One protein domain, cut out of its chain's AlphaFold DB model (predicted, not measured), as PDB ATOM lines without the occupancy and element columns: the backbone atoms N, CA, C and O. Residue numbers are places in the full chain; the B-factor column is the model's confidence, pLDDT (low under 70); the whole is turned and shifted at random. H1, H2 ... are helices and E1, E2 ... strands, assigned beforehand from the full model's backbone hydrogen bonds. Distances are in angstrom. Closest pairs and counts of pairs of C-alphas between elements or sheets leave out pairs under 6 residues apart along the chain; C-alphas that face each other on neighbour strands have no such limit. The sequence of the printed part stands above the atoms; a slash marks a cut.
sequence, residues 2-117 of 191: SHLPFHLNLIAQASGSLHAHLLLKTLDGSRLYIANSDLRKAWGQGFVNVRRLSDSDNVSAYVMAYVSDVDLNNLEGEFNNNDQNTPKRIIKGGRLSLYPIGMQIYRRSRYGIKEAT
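This is residues 2 to 117 of the 191 residues of an uncharacterized protein of Lactobacillus helveticus CIRM-BIA 953 (UniProt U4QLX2). Little regular structure is here: a small antiparallel sheet, E2 E1 E3, with H2 over one face, H3 by the E1-E2 turn and H1 away. Of 116 printed residues, 42 form E1 E2 H1 H2 H3 E3; the class is mixed. The whole is loose, radius of gyration of the C-alphas 17.0 A, spans 50 by 37 by 32 A.

E1, residues 6 to 12, and E2, residues 18 to 24, form a hairpin, N 9 to O 21 being 2.9 A. H1, residues 36 to 43, is not on the sheet; H2, residues 59 to 64, is, height 9.4 A. H3, residues 88 to 98, only grazes it. E3, residues 106 to 108, neighbours E1, N 8 to O 107 being 2.8 A.

Find E1's C-alpha 6 at (25.714, 5.022, 48.043) and E3's C-alpha 108 at (25.550, 1.220, 52.050); E1 spans 19.9 A.

The printed part has no cut; the links E2 to H1, H1 to H2 and H2 to H3 are long; pLDDT is under 70 at 29 residues, among them residues 63 to 86.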
ATOM      1  N   SER A   2      30.892  16.621  52.506       54.91
ATOM      2  CA  SER A   2      29.639  16.273  51.827       54.91
ATOM      3  C   SER A   2      29.592  14.762  51.582       54.91
ATOM      4  O   SER A   2      30.371  14.231  50.792       54.91
ATOM      5  N   HIS A   3      28.724  14.053  52.299       72.06
ATOM      6  CA  HIS A   3      28.583  12.604  52.176       72.06
ATOM      7  C   HIS A   3      27.641  12.293  51.005       72.06
ATOM      8  O   HIS A   3      26.466  12.647  51.069       72.06
ATOM      9  N   LEU A   4      28.139  11.652  49.943       84.75
ATOM     10  CA  LEU A   4      27.306  11.155  48.841       84.75
ATOM     11  C   LEU A   4      26.701   9.799  49.230       84.75
ATOM     12  O   LEU A   4      27.456   8.856  49.484       84.75
ATOM     13  N   PRO A   5      25.364   9.668  49.296       90.12
ATOM     14  CA  PRO A   5      24.746   8.385  49.588       90.12
ATOM     15  C   PRO A   5      25.044   7.335  48.516       90.12
ATOM     16  O   PRO A   5      24.972   7.628  47.318       90.12
ATOM     17  N   PHE A   6      25.324   6.101  48.947       89.69
ATOM     18  CA  PHE A   6      25.714   5.022  48.043       89.69
ATOM     19  C   PHE A   6      25.208   3.637  48.452       89.69
ATOM     20  O   PHE A   6      25.074   3.333  49.637       89.69
ATOM     21  N   HIS A   7      25.020   2.769  47.457       88.12
ATOM     22  CA  HIS A   7      24.976   1.315  47.618       88.12
ATOM     23  C   HIS A   7      26.117   0.685  46.828       88.12
ATOM     24  O   HIS A   7      26.296   1.014  45.660       88.12
ATOM     25  N   LEU A   8      26.846  -0.238  47.443       88.00
ATOM     26  CA  LEU A   8      27.928  -0.994  46.829       88.00
ATOM     27  C   LEU A   8      27.655  -2.490  46.986       88.00
ATOM     28  O   LEU A   8      27.422  -2.960  48.101       88.00
ATOM     29  N   ASN A   9      27.748  -3.220  45.881       87.06
ATOM     30  CA  ASN A   9      27.782  -4.678  45.858       87.06
ATOM     31  C   ASN A   9      29.063  -5.142  45.179       87.06
ATOM     32  O   ASN A   9      29.375  -4.681  44.079       87.06
ATOM     33  N   LEU A  10      29.785  -6.049  45.827       85.88
ATOM     34  CA  LEU A  10      30.998  -6.667  45.302       85.88
ATOM     35  C   LEU A  10      30.681  -8.074  44.801       85.88
ATOM     36  O   LEU A  10      29.928  -8.802  45.431       85.88
ATOM     37  N   ILE A  11      31.221  -8.429  43.641       82.94
ATOM     38  CA  ILE A  11      30.913  -9.667  42.931       82.94
ATOM     39  C   ILE A  11      32.216 -10.299  42.455       82.94
ATOM     40  O   ILE A  11      32.927  -9.705  41.647       82.94
ATOM     41  N   ALA A  12      32.513 -11.516  42.896       83.44
ATOM     42  CA  ALA A  12      33.627 -12.285  42.359       83.44
ATOM     43  C   ALA A  12      33.312 -12.809  40.944       83.44
ATOM     44  O   ALA A  12      32.216 -13.310  40.645       83.44
ATOM     45  N   GLN A  13      34.284 -12.697  40.044       81.25
ATOM     46  CA  GLN A  13      34.246 -13.305  38.719       81.25
ATOM     47  C   GLN A  13      34.978 -14.648  38.712       81.25
ATOM     48  O   GLN A  13      35.851 -14.893  39.535       81.25
ATOM     49  N   ALA A  14      34.647 -15.512  37.746       74.00
ATOM     50  CA  ALA A  14      35.325 -16.802  37.579       74.00
ATOM     51  C   ALA A  14      36.833 -16.650  37.308       74.00
ATOM     52  O   ALA A  14      37.607 -17.530  37.648       74.00
ATOM     53  N   SER A  15      37.251 -15.512  36.748       80.50
ATOM     54  CA  SER A  15      38.659 -15.154  36.553       80.50
ATOM     55  C   SER A  15      39.397 -14.771  37.845       80.50
ATOM     56  O   SER A  15      40.557 -14.386  37.778       80.50
ATOM     57  N   GLY A  16      38.728 -14.779  39.003       78.00
ATOM     58  CA  GLY A  16      39.269 -14.274  40.270       78.00
ATOM     59  C   GLY A  16      39.231 -12.746  40.405       78.00
ATOM     60  O   GLY A  16      39.532 -12.215  41.469       78.00
ATOM     61  N   SER A  17      38.824 -12.017  39.360       85.75
ATOM     62  CA  SER A  17      38.658 -10.560  39.438       85.75
ATOM     63  C   SER A  17      37.417 -10.158  40.244       85.75
ATOM     64  O   SER A  17      36.410 -10.871  40.276       85.75
ATOM     65  N   LEU A  18      37.470  -8.986  40.879       84.19
ATOM     66  CA  LEU A  18      36.327  -8.391  41.570       84.19
ATOM     67  C   LEU A  18      35.596  -7.412  40.651       84.19
ATOM     68  O   LEU A  18      36.197  -6.556  40.004       84.19
ATOM     69  N   HIS A  19      34.273  -7.514  40.634       86.69
ATOM     70  CA  HIS A  19      33.368  -6.627  39.926       86.69
ATOM     71  C   HIS A  19      32.470  -5.905  40.927       86.69
ATOM     72  O   HIS A  19      31.863  -6.538  41.785       86.69
ATOM     73  N   ALA A  20      32.364  -4.584  40.824       87.75
ATOM     74  CA  ALA A  20      31.587  -3.776  41.753       87.75
ATOM     75  C   ALA A  20      30.411  -3.093  41.048       87.75
ATOM     76  O   ALA A  20      30.599  -2.395  40.051       87.75
ATOM     77  N   HIS A  21      29.207  -3.223  41.608       88.56
ATOM     78  CA  HIS A  21      28.083  -2.350  41.278       88.56
ATOM     79  C   HIS A  21      27.971  -1.252  42.334       88.56
ATOM     80  O   HIS A  21      27.746  -1.542  43.508       88.56
ATOM     81  N   LEU A  22      28.101   0.003  41.903       89.38
ATOM     82  CA  LEU A  22      27.983   1.187  42.748       89.38
ATOM     83  C   LEU A  22      26.797   2.038  42.277       89.38
ATOM     84  O   LEU A  22      26.780   2.511  41.143       89.38
ATOM     85  N   LEU A  23      25.816   2.244  43.154       90.81
ATOM     86  CA  LEU A  23      24.710   3.179  42.944       90.81
ATOM     87  C   LEU A  23      24.943   4.418  43.795       90.81
ATOM     88  O   LEU A  23      25.191   4.297  44.993       90.81
ATOM     89  N   LEU A  24      24.818   5.593  43.186       91.62
ATOM     90  CA  LEU A  24      25.050   6.885  43.827       91.62
ATOM     91  C   LEU A  24      23.840   7.791  43.624       91.62
ATOM     92  O   LEU A  24      23.210   7.774  42.564       91.62
ATOM     93  N   LYS A  25      23.540   8.613  44.625       89.88
ATOM     94  CA  LYS A  25      22.542   9.684  44.525       89.88
ATOM     95  C   LYS A  25      23.020  10.919  45.275       89.88
ATOM     96  O   LYS A  25      23.910  10.829  46.111       89.88
ATOM     97  N   THR A  26      22.401  12.058  45.009       91.38
ATOM     98  CA  THR A  26      22.503  13.255  45.851       91.38
ATOM     99  C   THR A  26      21.434  13.218  46.943       91.38
ATOM    100  O   THR A  26      20.448  12.477  46.853       91.38
ATOM    101  N   LEU A  27      21.638  13.983  48.015       88.50
ATOM    102  CA  LEU A  27      20.669  14.077  49.111       88.50
ATOM    103  C   LEU A  27      19.451  14.927  48.737       88.50
ATOM    104  O   LEU A  27      18.333  14.568  49.092       88.50
ATOM    105  N   ASP A  28      19.681  16.007  47.997       89.62
ATOM    106  CA  ASP A  28      18.688  16.986  47.547       89.62
ATOM    107  C   ASP A  28      17.959  16.571  46.255       89.62
ATOM    108  O   ASP A  28      17.046  17.258  45.807       89.62
ATOM    109  N   GLY A  29      18.346  15.445  45.646       86.00
ATOM    110  CA  GLY A  29      17.781  14.981  44.379       86.00
ATOM    111  C   GLY A  29      18.325  15.712  43.150       86.00
ATOM    112  O   GLY A  29      17.875  15.438  42.038       86.00
ATOM    113  N   SER A  30      19.316  16.594  43.320       90.88
ATOM    114  CA  SER A  30      20.004  17.246  42.207       90.88
ATOM    115  C   SER A  30      20.711  16.230  41.303       90.88
ATOM    116  O   SER A  30      21.036  15.099  41.687       90.88
ATOM    117  N   ARG A  31      20.951  16.618  40.051       90.50
ATOM    118  CA  ARG A  31      21.560  15.729  39.062       90.50
ATOM    119  C   ARG A  31      23.021  15.432  39.422       90.50
ATOM    120  O   ARG A  31      23.893  16.264  39.211       90.50
ATOM    121  N   LEU A  32      23.307  14.194  39.833       91.25
ATOM    122  CA  LEU A  32      24.680  13.690  39.942       91.25
ATOM    123  C   LEU A  32      25.230  13.322  38.561       91.25
ATOM    124  O   LEU A  32      24.626  12.500  37.865       91.25
ATOM    125  N   TYR A  33      26.371  13.882  38.174       93.12
ATOM    126  CA  TYR A  33      27.121  13.479  36.986       93.12
ATOM    127  C   TYR A  33      28.569  13.183  37.369       93.12
ATOM    128  O   TYR A  33      29.180  13.941  38.114       93.12
ATOM    129  N   ILE A  34      29.092  12.068  36.865       93.75
ATOM    130  CA  ILE A  34      30.482  11.652  37.040       93.75
ATOM    131  C   ILE A  34      30.965  11.207  35.664       93.75
ATOM    132  O   ILE A  34      30.354  10.322  35.059       93.75
ATOM    133  N   ALA A  35      32.028  11.824  35.153       95.44
ATOM    134  CA  ALA A  35      32.605  11.404  33.887       95.44
ATOM    135  C   ALA A  35      33.271  10.029  34.042       95.44
ATOM    136  O   ALA A  35      33.928   9.737  35.044       95.44
ATOM    137  N   ASN A  36      33.117   9.173  33.029       96.00
ATOM    138  CA  ASN A  36      33.694   7.829  33.058       96.00
ATOM    139  C   ASN A  36      35.230   7.872  33.149       96.00
ATOM    140  O   ASN A  36      35.822   7.025  33.812       96.00
ATOM    141  N   SER A  37      35.868   8.868  32.521       95.88
ATOM    142  CA  SER A  37      37.316   9.117  32.592       95.88
ATOM    143  C   SER A  37      37.789   9.391  34.015       95.88
ATOM    144  O   SER A  37      38.768   8.797  34.463       95.88
ATOM    145  N   ASP A  38      37.067  10.245  34.734       95.75
ATOM    146  CA  ASP A  38      37.450  10.691  36.072       95.75
ATOM    147  C   ASP A  38      37.303   9.544  37.066       95.75
ATOM    148  O   ASP A  38      38.217   9.269  37.846       95.75
ATOM    149  N   LEU A  39      36.196   8.795  36.971       94.31
ATOM    150  CA  LEU A  39      36.010   7.610  37.800       94.31
ATOM    151  C   LEU A  39      37.027   6.516  37.458       94.31
ATOM    152  O   LEU A  39      37.532   5.862  38.365       94.31
ATOM    153  N   ARG A  40      37.364   6.327  36.176       95.38
ATOM    154  CA  ARG A  40      38.384   5.353  35.756       95.38
ATOM    155  C   ARG A  40      39.741   5.695  36.354       95.38
ATOM    156  O   ARG A  40      40.419   4.805  36.859       95.38
ATOM    157  N   LYS A  41      40.113   6.977  36.307       95.44
ATOM    158  CA  LYS A  41      41.359   7.490  36.881       95.44
ATOM    159  C   LYS A  41      41.399   7.278  38.395       95.44
ATOM    160  O   LYS A  41      42.423   6.844  38.903       95.44
ATOM    161  N   ALA A  42      40.292   7.536  39.094       93.44
ATOM    162  CA  ALA A  42      40.189   7.318  40.537       93.44
ATOM    163  C   ALA A  42      40.198   5.829  40.928       93.44
ATOM    164  O   ALA A  42      40.762   5.466  41.953       93.44
ATOM    165  N   TRP A  43      39.572   4.967  40.123       92.25
ATOM    166  CA  TRP A  43      39.508   3.525  40.368       92.25
ATOM    167  C   TRP A  43      40.856   2.831  40.136       92.25
ATOM    168  O   TRP A  43      41.223   1.932  40.886       92.25
ATOM    169  N   GLY A  44      41.601   3.242  39.105       92.31
ATOM    170  CA  GLY A  44      42.984   2.811  38.873       92.31
ATOM    171  C   GLY A  44      43.175   1.349  38.446       92.31
ATOM    172  O   GLY A  44      44.307   0.952  38.195       92.31
ATOM    173  N   GLN A  45      42.109   0.544  38.341       88.56
ATOM    174  CA  GLN A  45      42.193  -0.895  38.054       88.56
ATOM    175  C   GLN A  45      41.208  -1.336  36.960       88.56
ATOM    176  O   GLN A  45      40.007  -1.133  37.063       88.56
ATOM    177  N   GLY A  46      41.669  -1.988  35.892       89.75
ATOM    178  CA  GLY A  46      40.769  -2.501  34.847       89.75
ATOM    179  C   GLY A  46      39.901  -1.415  34.187       89.75
ATOM    180  O   GLY A  46      40.419  -0.464  33.595       89.75
ATOM    181  N   PHE A  47      38.571  -1.559  34.254       92.88
ATOM    182  CA  PHE A  47      37.623  -0.632  33.629       92.88
ATOM    183  C   PHE A  47      36.471  -0.237  34.560       92.88
ATOM    184  O   PHE A  47      36.120  -0.952  35.496       92.88
ATOM    185  N   VAL A  48      35.843   0.894  34.240       95.00
ATOM    186  CA  VAL A  48      34.581   1.350  34.833       95.00
ATOM    187  C   VAL A  48      33.572   1.638  33.723       95.00
ATOM    188  O   VAL A  48      33.949   1.937  32.586       95.00
ATOM    189  N   ASN A  49      32.288   1.531  34.054       93.81
ATOM    190  CA  ASN A  49      31.184   1.834  33.148       93.81
ATOM    191  C   ASN A  49      30.134   2.655  33.898       93.81
ATOM    192  O   ASN A  49      29.285   2.107  34.604       93.81
ATOM    193  N   VAL A  50      30.230   3.976  33.776       94.44
ATOM    194  CA  VAL A  50      29.305   4.915  34.411       94.44
ATOM    195  C   VAL A  50      28.084   5.117  33.523       94.44
ATOM    196  O   VAL A  50      28.195   5.583  32.389       94.44
ATOM    197  N   ARG A  51      26.899   4.797  34.053       91.75
ATOM    198  CA  ARG A  51      25.614   4.977  33.366       91.75
ATOM    199  C   ARG A  51      24.594   5.627  34.285       91.75
ATOM    200  O   ARG A  51      24.585   5.390  35.491       91.75
ATOM    201  N   ARG A  52      23.715   6.436  33.695       91.12
ATOM    202  CA  ARG A  52      22.527   6.950  34.378       91.12
ATOM    203  C   ARG A  52      21.439   5.886  34.339       91.12
ATOM    204  O   ARG A  52      21.156   5.364  33.267       91.12
ATOM    205  N   LEU A  53      20.835   5.620  35.493       88.81
ATOM    206  CA  LEU A  53      19.652   4.772  35.569       88.81
ATOM    207  C   LEU A  53      18.428   5.501  35.003       88.81
ATOM    208  O   LEU A  53      18.265   6.709  35.196       88.81
ATOM    209  N   SER A  54      17.576   4.741  34.333       84.88
ATOM    210  CA  SER A  54      16.260   5.117  33.832       84.88
ATOM    211  C   SER A  54      15.154   4.449  34.655       84.88
ATOM    212  O   SER A  54      15.386   3.460  35.350       84.88
ATOM    213  N   ASP A  55      13.924   4.949  34.547       74.75
ATOM    214  CA  ASP A  55      12.775   4.392  35.278       74.75
ATOM    215  C   ASP A  55      12.394   2.968  34.840       74.75
ATOM    216  O   ASP A  55      11.687   2.262  35.564       74.75
ATOM    217  N   SER A  56      12.844   2.532  33.659       72.00
ATOM    218  CA  SER A  56      12.676   1.156  33.185       72.00
ATOM    219  C   SER A  56      13.718   0.192  33.747       72.00
ATOM    220  O   SER A  56      13.534  -1.023  33.645       72.00
ATOM    221  N   ASP A  57      14.799   0.699  34.343       76.50
ATOM    222  CA  ASP A  57      15.851  -0.155  34.873       76.50
ATOM    223  C   ASP A  57      15.371  -0.885  36.121       76.50
ATOM    224  O   ASP A  57      14.858  -0.307  37.083       76.50
ATOM    225  N   ASN A  58      15.608  -2.194  36.147       74.12
ATOM    226  CA  ASN A  58      15.381  -2.974  37.345       74.12
ATOM    227  C   ASN A  58      16.535  -2.751  38.332       74.12
ATOM    228  O   ASN A  58      17.420  -3.594  38.463       74.12
ATOM    229  N   VAL A  59      16.517  -1.622  39.049       78.44
ATOM    230  CA  VAL A  59      17.532  -1.269  40.061       78.44
ATOM    231  C   VAL A  59      17.719  -2.393  41.086       78.44
ATOM    232  O   VAL A  59      18.838  -2.651  41.527       78.44
ATOM    233  N   SER A  60      16.640  -3.114  41.417       68.44
ATOM    234  CA  SER A  60      16.711  -4.247  42.342       68.44
ATOM    235  C   SER A  60      17.578  -5.382  41.809       68.44
ATOM    236  O   SER A  60      18.307  -5.975  42.593       68.44
ATOM    237  N   ALA A  61      17.620  -5.618  40.492       66.75
ATOM    238  CA  ALA A  61      18.511  -6.612  39.905       66.75
ATOM    239  C   ALA A  61      19.984  -6.282  40.188       66.75
ATOM    240  O   ALA A  61      20.723  -7.173  40.570       66.75
ATOM    241  N   TYR A  62      20.403  -5.015  40.119       70.06
ATOM    242  CA  TYR A  62      21.789  -4.613  40.421       70.06
ATOM    243  C   TYR A  62      22.191  -4.873  41.877       70.06
ATOM    244  O   TYR A  62      23.370  -5.072  42.165       70.06
ATOM    245  N   VAL A  63      21.219  -4.852  42.795       66.62
ATOM    246  CA  VAL A  63      21.447  -5.093  44.227       66.62
ATOM    247  C   VAL A  63      21.287  -6.569  44.586       66.62
ATOM    248  O   VAL A  63      22.005  -7.078  45.437       66.62
ATOM    249  N   MET A  64      20.369  -7.267  43.923       61.16
ATOM    250  CA  MET A  64      20.050  -8.668  44.184       61.16
ATOM    251  C   MET A  64      20.918  -9.651  43.401       61.16
ATOM    252  O   MET A  64      20.862 -10.841  43.697       61.16
ATOM    253  N   ALA A  65      21.670  -9.198  42.389       53.34
ATOM    254  CA  ALA A  65      22.180 -10.102  41.366       53.34
ATOM    255  C   ALA A  65      23.032 -11.264  41.895       53.34
ATOM    256  O   ALA A  65      22.980 -12.302  41.250       53.34
ATOM    257  N   TYR A  66      23.778 -11.169  43.007       56.16
ATOM    258  CA  TYR A  66      24.723 -12.247  43.364       56.16
ATOM    259  C   TYR A  66      25.026 -12.415  44.856       56.16
ATOM    260  O   TYR A  66      26.160 -12.219  45.286       56.16
ATOM    261  N   VAL A  67      24.039 -12.864  45.632       55.00
ATOM    262  CA  VAL A  67      24.298 -13.456  46.963       55.00
ATOM    263  C   VAL A  67      23.614 -14.825  47.155       55.00
ATOM    264  O   VAL A  67      23.935 -15.534  48.099       55.00
ATOM    265  N   SER A  68      22.701 -15.254  46.274       51.75
ATOM    266  CA  SER A  68      21.585 -16.085  46.766       51.75
ATOM    267  C   SER A  68      21.401 -17.483  46.172       51.75
ATOM    268  O   SER A  68      20.523 -18.193  46.651       51.75
ATOM    269  N   ASP A  69      22.165 -17.902  45.162       57.56
ATOM    270  CA  ASP A  69      21.925 -19.201  44.510       57.56
ATOM    271  C   ASP A  69      23.093 -20.164  44.718       57.56
ATOM    272  O   ASP A  69      23.755 -20.583  43.771       57.56
ATOM    273  N   VAL A  70      23.346 -20.495  45.987       61.94
ATOM    274  CA  VAL A  70      24.151 -21.665  46.362       61.94
ATOM    275  C   VAL A  70      23.365 -22.915  45.972       61.94
ATOM    276  O   VAL A  70      22.150 -22.971  46.182       61.94
ATOM    277  N   ASP A  71      24.038 -23.900  45.382       65.25
ATOM    278  CA  ASP A  71      23.412 -25.184  45.081       65.25
ATOM    279  C   ASP A  71      23.174 -25.959  46.377       65.25
ATOM    280  O   ASP A  71      24.050 -26.653  46.883       65.25
ATOM    281  N   LEU A  72      21.977 -25.803  46.942       62.03
ATOM    282  CA  LEU A  72      21.595 -26.477  48.182       62.03
ATOM    283  C   LEU A  72      21.511 -28.002  48.023       62.03
ATOM    284  O   LEU A  72      21.526 -28.705  49.028       62.03
ATOM    285  N   ASN A  73      21.439 -28.505  46.787       59.84
ATOM    286  CA  ASN A  73      21.410 -29.934  46.492       59.84
ATOM    287  C   ASN A  73      22.810 -30.502  46.193       59.84
ATOM    288  O   ASN A  73      22.959 -31.718  46.144       59.84
ATOM    289  N   ASN A  74      23.824 -29.647  46.017       61.50
ATOM    290  CA  ASN A  74      25.217 -30.024  45.759       61.50
ATOM    291  C   ASN A  74      26.170 -29.216  46.658       61.50
ATOM    292  O   ASN A  74      27.043 -28.477  46.197       61.50
ATOM    293  N   LEU A  75      25.966 -29.329  47.973       61.41
ATOM    294  CA  LEU A  75      26.788 -28.640  48.976       61.41
ATOM    295  C   LEU A  75      28.225 -29.182  49.043       61.41
ATOM    296  O   LEU A  75      29.116 -28.471  49.504       61.41
ATOM    297  N   GLU A  76      28.445 -30.420  48.592       58.47
ATOM    298  CA  GLU A  76      29.750 -31.099  48.596       58.47
ATOM    299  C   GLU A  76      30.638 -30.692  47.405       58.47
ATOM    300  O   GLU A  76      31.844 -30.928  47.423       58.47
ATOM    301  N   GLY A  77      30.082 -29.965  46.427       52.88
ATOM    302  CA  GLY A  77      30.868 -29.197  45.465       52.88
ATOM    303  C   GLY A  77      31.375 -29.976  44.254       52.88
ATOM    304  O   GLY A  77      32.339 -29.534  43.625       52.88
ATOM    305  N   GLU A  78      30.725 -31.078  43.870       54.00
ATOM    306  CA  GLU A  78      31.021 -31.760  42.606       54.00
ATOM    307  C   GLU A  78      30.468 -30.946  41.425       54.00
ATOM    308  O   GLU A  78      29.440 -31.257  40.827       54.00
ATOM    309  N   PHE A  79      31.120 -29.827  41.109       55.78
ATOM    310  CA  PHE A  79      30.802 -29.029  39.931       55.78
ATOM    311  C   PHE A  79      31.619 -29.545  38.749       55.78
ATOM    312  O   PHE A  79      32.758 -29.129  38.524       55.78
ATOM    313  N   ASN A  80      31.026 -30.432  37.954       53.09
ATOM    314  CA  ASN A  80      31.569 -30.741  36.639       53.09
ATOM    315  C   ASN A  80      31.355 -29.518  35.733       53.09
ATOM    316  O   ASN A  80      30.285 -29.324  35.163       53.09
ATOM    317  N   ASN A  81      32.384 -28.677  35.585       53.56
ATOM    318  CA  ASN A  81      32.351 -27.467  34.742       53.56
ATOM    319  C   ASN A  81      32.042 -27.747  33.253       53.56
ATOM    320  O   ASN A  81      31.831 -26.809  32.486       53.56
ATOM    321  N   ASN A  82      32.015 -29.021  32.856       54.25
ATOM    322  CA  ASN A  82      31.690 -29.486  31.511       54.25
ATOM    323  C   ASN A  82      30.205 -29.833  31.323       54.25
ATOM    324  O   ASN A  82      29.794 -30.096  30.192       54.25
ATOM    325  N   ASP A  83      29.394 -29.829  32.387       58.69
ATOM    326  CA  ASP A  83      27.960 -30.064  32.259       58.69
ATOM    327  C   ASP A  83      27.262 -28.793  31.753       58.69
ATOM    328  O   ASP A  83      26.926 -27.873  32.509       58.69
ATOM    329  N   GLN A  84      27.054 -28.739  30.435       60.38
ATOM    330  CA  GLN A  84      26.377 -27.634  29.749       60.38
ATOM    331  C   GLN A  84      24.948 -27.390  30.266       60.38
ATOM    332  O   GLN A  84      24.393 -26.318  30.018       60.38
ATOM    333  N   ASN A  85      24.367 -28.340  31.009       66.69
ATOM    334  CA  ASN A  85      23.030 -28.227  31.579       66.69
ATOM    335  C   ASN A  85      22.985 -27.513  32.939       66.69
ATOM    336  O   ASN A  85      21.896 -27.180  33.416       66.69
ATOM    337  N   THR A  86      24.131 -27.212  33.564       67.38
ATOM    338  CA  THR A  86      24.127 -26.507  34.852       67.38
ATOM    339  C   THR A  86      23.718 -25.039  34.658       67.38
ATOM    340  O   THR A  86      24.388 -24.277  33.947       67.38
ATOM    341  N   PRO A  87      22.640 -24.560  35.305       71.25
ATOM    342  CA  PRO A  87      22.173 -23.197  35.105       71.25
ATOM    343  C   PRO A  87      23.197 -22.182  35.628       71.25
ATOM    344  O   PRO A  87      23.663 -22.257  36.764       71.25
ATOM    345  N   LYS A  88      23.479 -21.144  34.827       71.31
ATOM    346  CA  LYS A  88      24.488 -20.099  35.117       71.31
ATOM    347  C   LYS A  88      24.377 -19.459  36.507       71.31
ATOM    348  O   LYS A  88      25.367 -18.929  36.999       71.31
ATOM    349  N   ARG A  89      23.190 -19.446  37.123       69.31
ATOM    350  CA  ARG A  89      22.986 -18.928  38.487       69.31
ATOM    351  C   ARG A  89      23.712 -19.766  39.546       69.31
ATOM    352  O   ARG A  89      24.331 -19.176  40.421       69.31
ATOM    353  N   ILE A  90      23.725 -21.093  39.388       71.19
ATOM    354  CA  ILE A  90      24.408 -22.040  40.281       71.19
ATOM    355  C   ILE A  90      25.925 -21.866  40.156       71.19
ATOM    356  O   ILE A  90      26.608 -21.606  41.143       71.19
ATOM    357  N   ILE A  91      26.435 -21.844  38.918       72.69
ATOM    358  CA  ILE A  91      27.860 -21.598  38.620       72.69
ATOM    359  C   ILE A  91      28.338 -20.260  39.215       72.69
ATOM    360  O   ILE A  91      29.471 -20.124  39.672       72.69
ATOM    361  N   LYS A  92      27.483 -19.230  39.202       71.88
ATOM    362  CA  LYS A  92      27.811 -17.921  39.781       71.88
ATOM    363  C   LYS A  92      27.693 -17.901  41.308       71.88
ATOM    364  O   LYS A  92      28.466 -17.179  41.930       71.88
ATOM    365  N   GLY A  93      26.781 -18.671  41.899       68.94
ATOM    366  CA  GLY A  93      26.627 -18.792  43.351       68.94
ATOM    367  C   GLY A  93      27.774 -19.539  44.030       68.94
ATOM    368  O   GLY A  93      28.192 -19.141  45.115       68.94
ATOM    369  N   GLY A  94      28.382 -20.518  43.350       72.00
ATOM    370  CA  GLY A  94      29.585 -21.219  43.829       72.00
ATOM    371  C   GLY A  94      30.811 -20.318  44.046       72.00
ATOM    372  O   GLY A  94      31.754 -20.699  44.727       72.00
ATOM    373  N   ARG A  95      30.788 -19.077  43.541       77.69
ATOM    374  CA  ARG A  95      31.866 -18.090  43.723       77.69
ATOM    375  C   ARG A  95      31.935 -17.508  45.130       77.69
ATOM    376  O   ARG A  95      32.805 -16.681  45.388       77.69
ATOM    377  N   LEU A  96      31.039 -17.910  46.032       76.50
ATOM    378  CA  LEU A  96      31.113 -17.512  47.433       76.50
ATOM    379  C   LEU A  96      32.467 -17.898  48.066       76.50
ATOM    380  O   LEU A  96      32.980 -17.153  48.895       76.50
ATOM    381  N   SER A  97      33.083 -18.994  47.611       77.44
ATOM    382  CA  SER A  97      34.422 -19.433  48.032       77.44
ATOM    383  C   SER A  97      35.557 -18.478  47.637       77.44
ATOM    384  O   SER A  97      36.638 -18.550  48.213       77.44
ATOM    385  N   LEU A  98      35.331 -17.571  46.680       81.50
ATOM    386  CA  LEU A  98      36.334 -16.604  46.221       81.50
ATOM    387  C   LEU A  98      36.400 -15.348  47.100       81.50
ATOM    388  O   LEU A  98      37.294 -14.522  46.913       81.50
ATOM    389  N   TYR A  99      35.457 -15.161  48.029       84.06
ATOM    390  CA  TYR A  99      35.515 -14.036  48.958       84.06
ATOM    391  C   TYR A  99      36.372 -14.392  50.174       84.06
ATOM    392  O   TYR A  99      36.148 -15.428  50.801       84.06
ATOM    393  N   PRO A 100      37.300 -13.510  50.579       86.00
ATOM    394  CA  PRO A 100      37.972 -13.624  51.861       86.00
ATOM    395  C   PRO A 100      36.975 -13.701  53.020       86.00
ATOM    396  O   PRO A 100      35.934 -13.033  53.022       86.00
ATOM    397  N   ILE A 101      37.338 -14.466  54.049       85.81
ATOM    398  CA  ILE A 101      36.571 -14.549  55.292       85.81
ATOM    399  C   ILE A 101      36.402 -13.136  55.877       85.81
ATOM    400  O   ILE A 101      37.355 -12.363  55.961       85.81
ATOM    401  N   GLY A 102      35.171 -12.785  56.257       85.56
ATOM    402  CA  GLY A 102      34.834 -11.473  56.823       85.56
ATOM    403  C   GLY A 102      34.648 -10.347  55.796       85.56
ATOM    404  O   GLY A 102      34.332  -9.217  56.179       85.56
ATOM    405  N   MET A 103      34.791 -10.614  54.494       86.62
ATOM    406  CA  MET A 103      34.555  -9.601  53.467       86.62
ATOM    407  C   MET A 103      33.073  -9.217  53.388       86.62
ATOM    408  O   MET A 103      32.197 -10.020  53.075       86.62
ATOM    409  N   GLN A 104      32.789  -7.936  53.611       85.75
ATOM    410  CA  GLN A 104      31.438  -7.405  53.485       85.75
ATOM    411  C   GLN A 104      31.075  -7.157  52.009       85.75
ATOM    412  O   GLN A 104      31.467  -6.141  51.430       85.75
ATOM    413  N   ILE A 105      30.297  -8.080  51.436       84.88
ATOM    414  CA  ILE A 105      29.861  -8.092  50.025       84.88
ATOM    415  C   ILE A 105      28.923  -6.915  49.702       84.88
ATOM    416  O   ILE A 105      29.023  -6.316  48.631       84.88
ATOM    417  N   TYR A 106      28.047  -6.550  50.643       86.25
ATOM    418  CA  TYR A 106      27.104  -5.436  50.519       86.25
ATOM    419  C   TYR A 106      27.427  -4.311  51.498       86.25
ATOM    420  O   TYR A 106      27.484  -4.525  52.712       86.25
ATOM    421  N   ARG A 107      27.559  -3.087  50.983       86.94
ATOM    422  CA  ARG A 107      27.758  -1.876  51.786       86.94
ATOM    423  C   ARG A 107      26.783  -0.789  51.359       86.94
ATOM    424  O   ARG A 107      26.442  -0.659  50.186       86.94
ATOM    425  N   ARG A 108      26.374   0.039  52.314       88.31
ATOM    426  CA  ARG A 108      25.550   1.220  52.050       88.31
ATOM    427  C   ARG A 108      25.977   2.388  52.920       88.31
ATOM    428  O   ARG A 108      26.469   2.177  54.030       88.31
ATOM    429  N   SER A 109      25.748   3.608  52.449       89.38
ATOM    430  CA  SER A 109      25.905   4.788  53.295       89.38
ATOM    431  C   SER A 109      24.892   4.757  54.445       89.38
ATOM    432  O   SER A 109      23.724   4.405  54.262       89.38
ATOM    433  N   ARG A 110      25.332   5.158  55.645       84.94
ATOM    434  CA  ARG A 110      24.440   5.284  56.812       84.94
ATOM    435  C   ARG A 110      23.399   6.388  56.604       84.94
ATOM    436  O   ARG A 110      22.239   6.217  56.963       84.94
ATOM    437  N   TYR A 111      23.811   7.491  55.979       85.12
ATOM    438  CA  TYR A 111      22.967   8.656  55.713       85.12
ATOM    439  C   TYR A 111      22.469   8.685  54.262       85.12
ATOM    440  O   TYR A 111      23.170   8.265  53.339       85.12
ATOM    441  N   GLY A 112      21.245   9.184  54.066       85.56
ATOM    442  CA  GLY A 112      20.638   9.410  52.745       85.56
ATOM    443  C   GLY A 112      19.971   8.202  52.079       85.56
ATOM    444  O   GLY A 112      19.383   8.349  51.001       85.56
ATOM    445  N   ILE A 113      20.018   7.033  52.726       86.50
ATOM    446  CA  ILE A 113      19.365   5.799  52.280       86.50
ATOM    447  C   ILE A 113      18.436   5.300  53.384       86.50
ATOM    448  O   ILE A 113      18.893   4.895  54.455       86.50
ATOM    449  N   LYS A 114      17.131   5.309  53.099       86.19
ATOM    450  CA  LYS A 114      16.113   4.696  53.956       86.19
ATOM    451  C   LYS A 114      16.068   3.194  53.711       86.19
ATOM    452  O   LYS A 114      15.987   2.760  52.564       86.19
ATOM    453  N   GLU A 115      16.093   2.420  54.790       82.75
ATOM    454  CA  GLU A 115      15.857   0.981  54.712       82.75
ATOM    455  C   GLU A 115      14.381   0.675  54.469       82.75
ATOM    456  O   GLU A 115      13.490   1.444  54.842       82.75
ATOM    457  N   ALA A 116      14.132  -0.472  53.841       84.94
ATOM    458  CA  ALA A 116      12.788  -1.002  53.708       84.94
ATOM    459  C   ALA A 116      12.258  -1.458  55.075       84.94
ATOM    460  O   ALA A 116      12.964  -2.108  55.847       84.94
ATOM    461  N   THR A 117      10.989  -1.160  55.348       89.75
ATOM    462  CA  THR A 117      10.303  -1.635  56.550       89.75
ATOM    463  C   THR A 117      10.142  -3.154  56.499       89.75
ATOM    464  O   THR A 117       9.566  -3.685  55.550       89.75
TER     465      THR A 117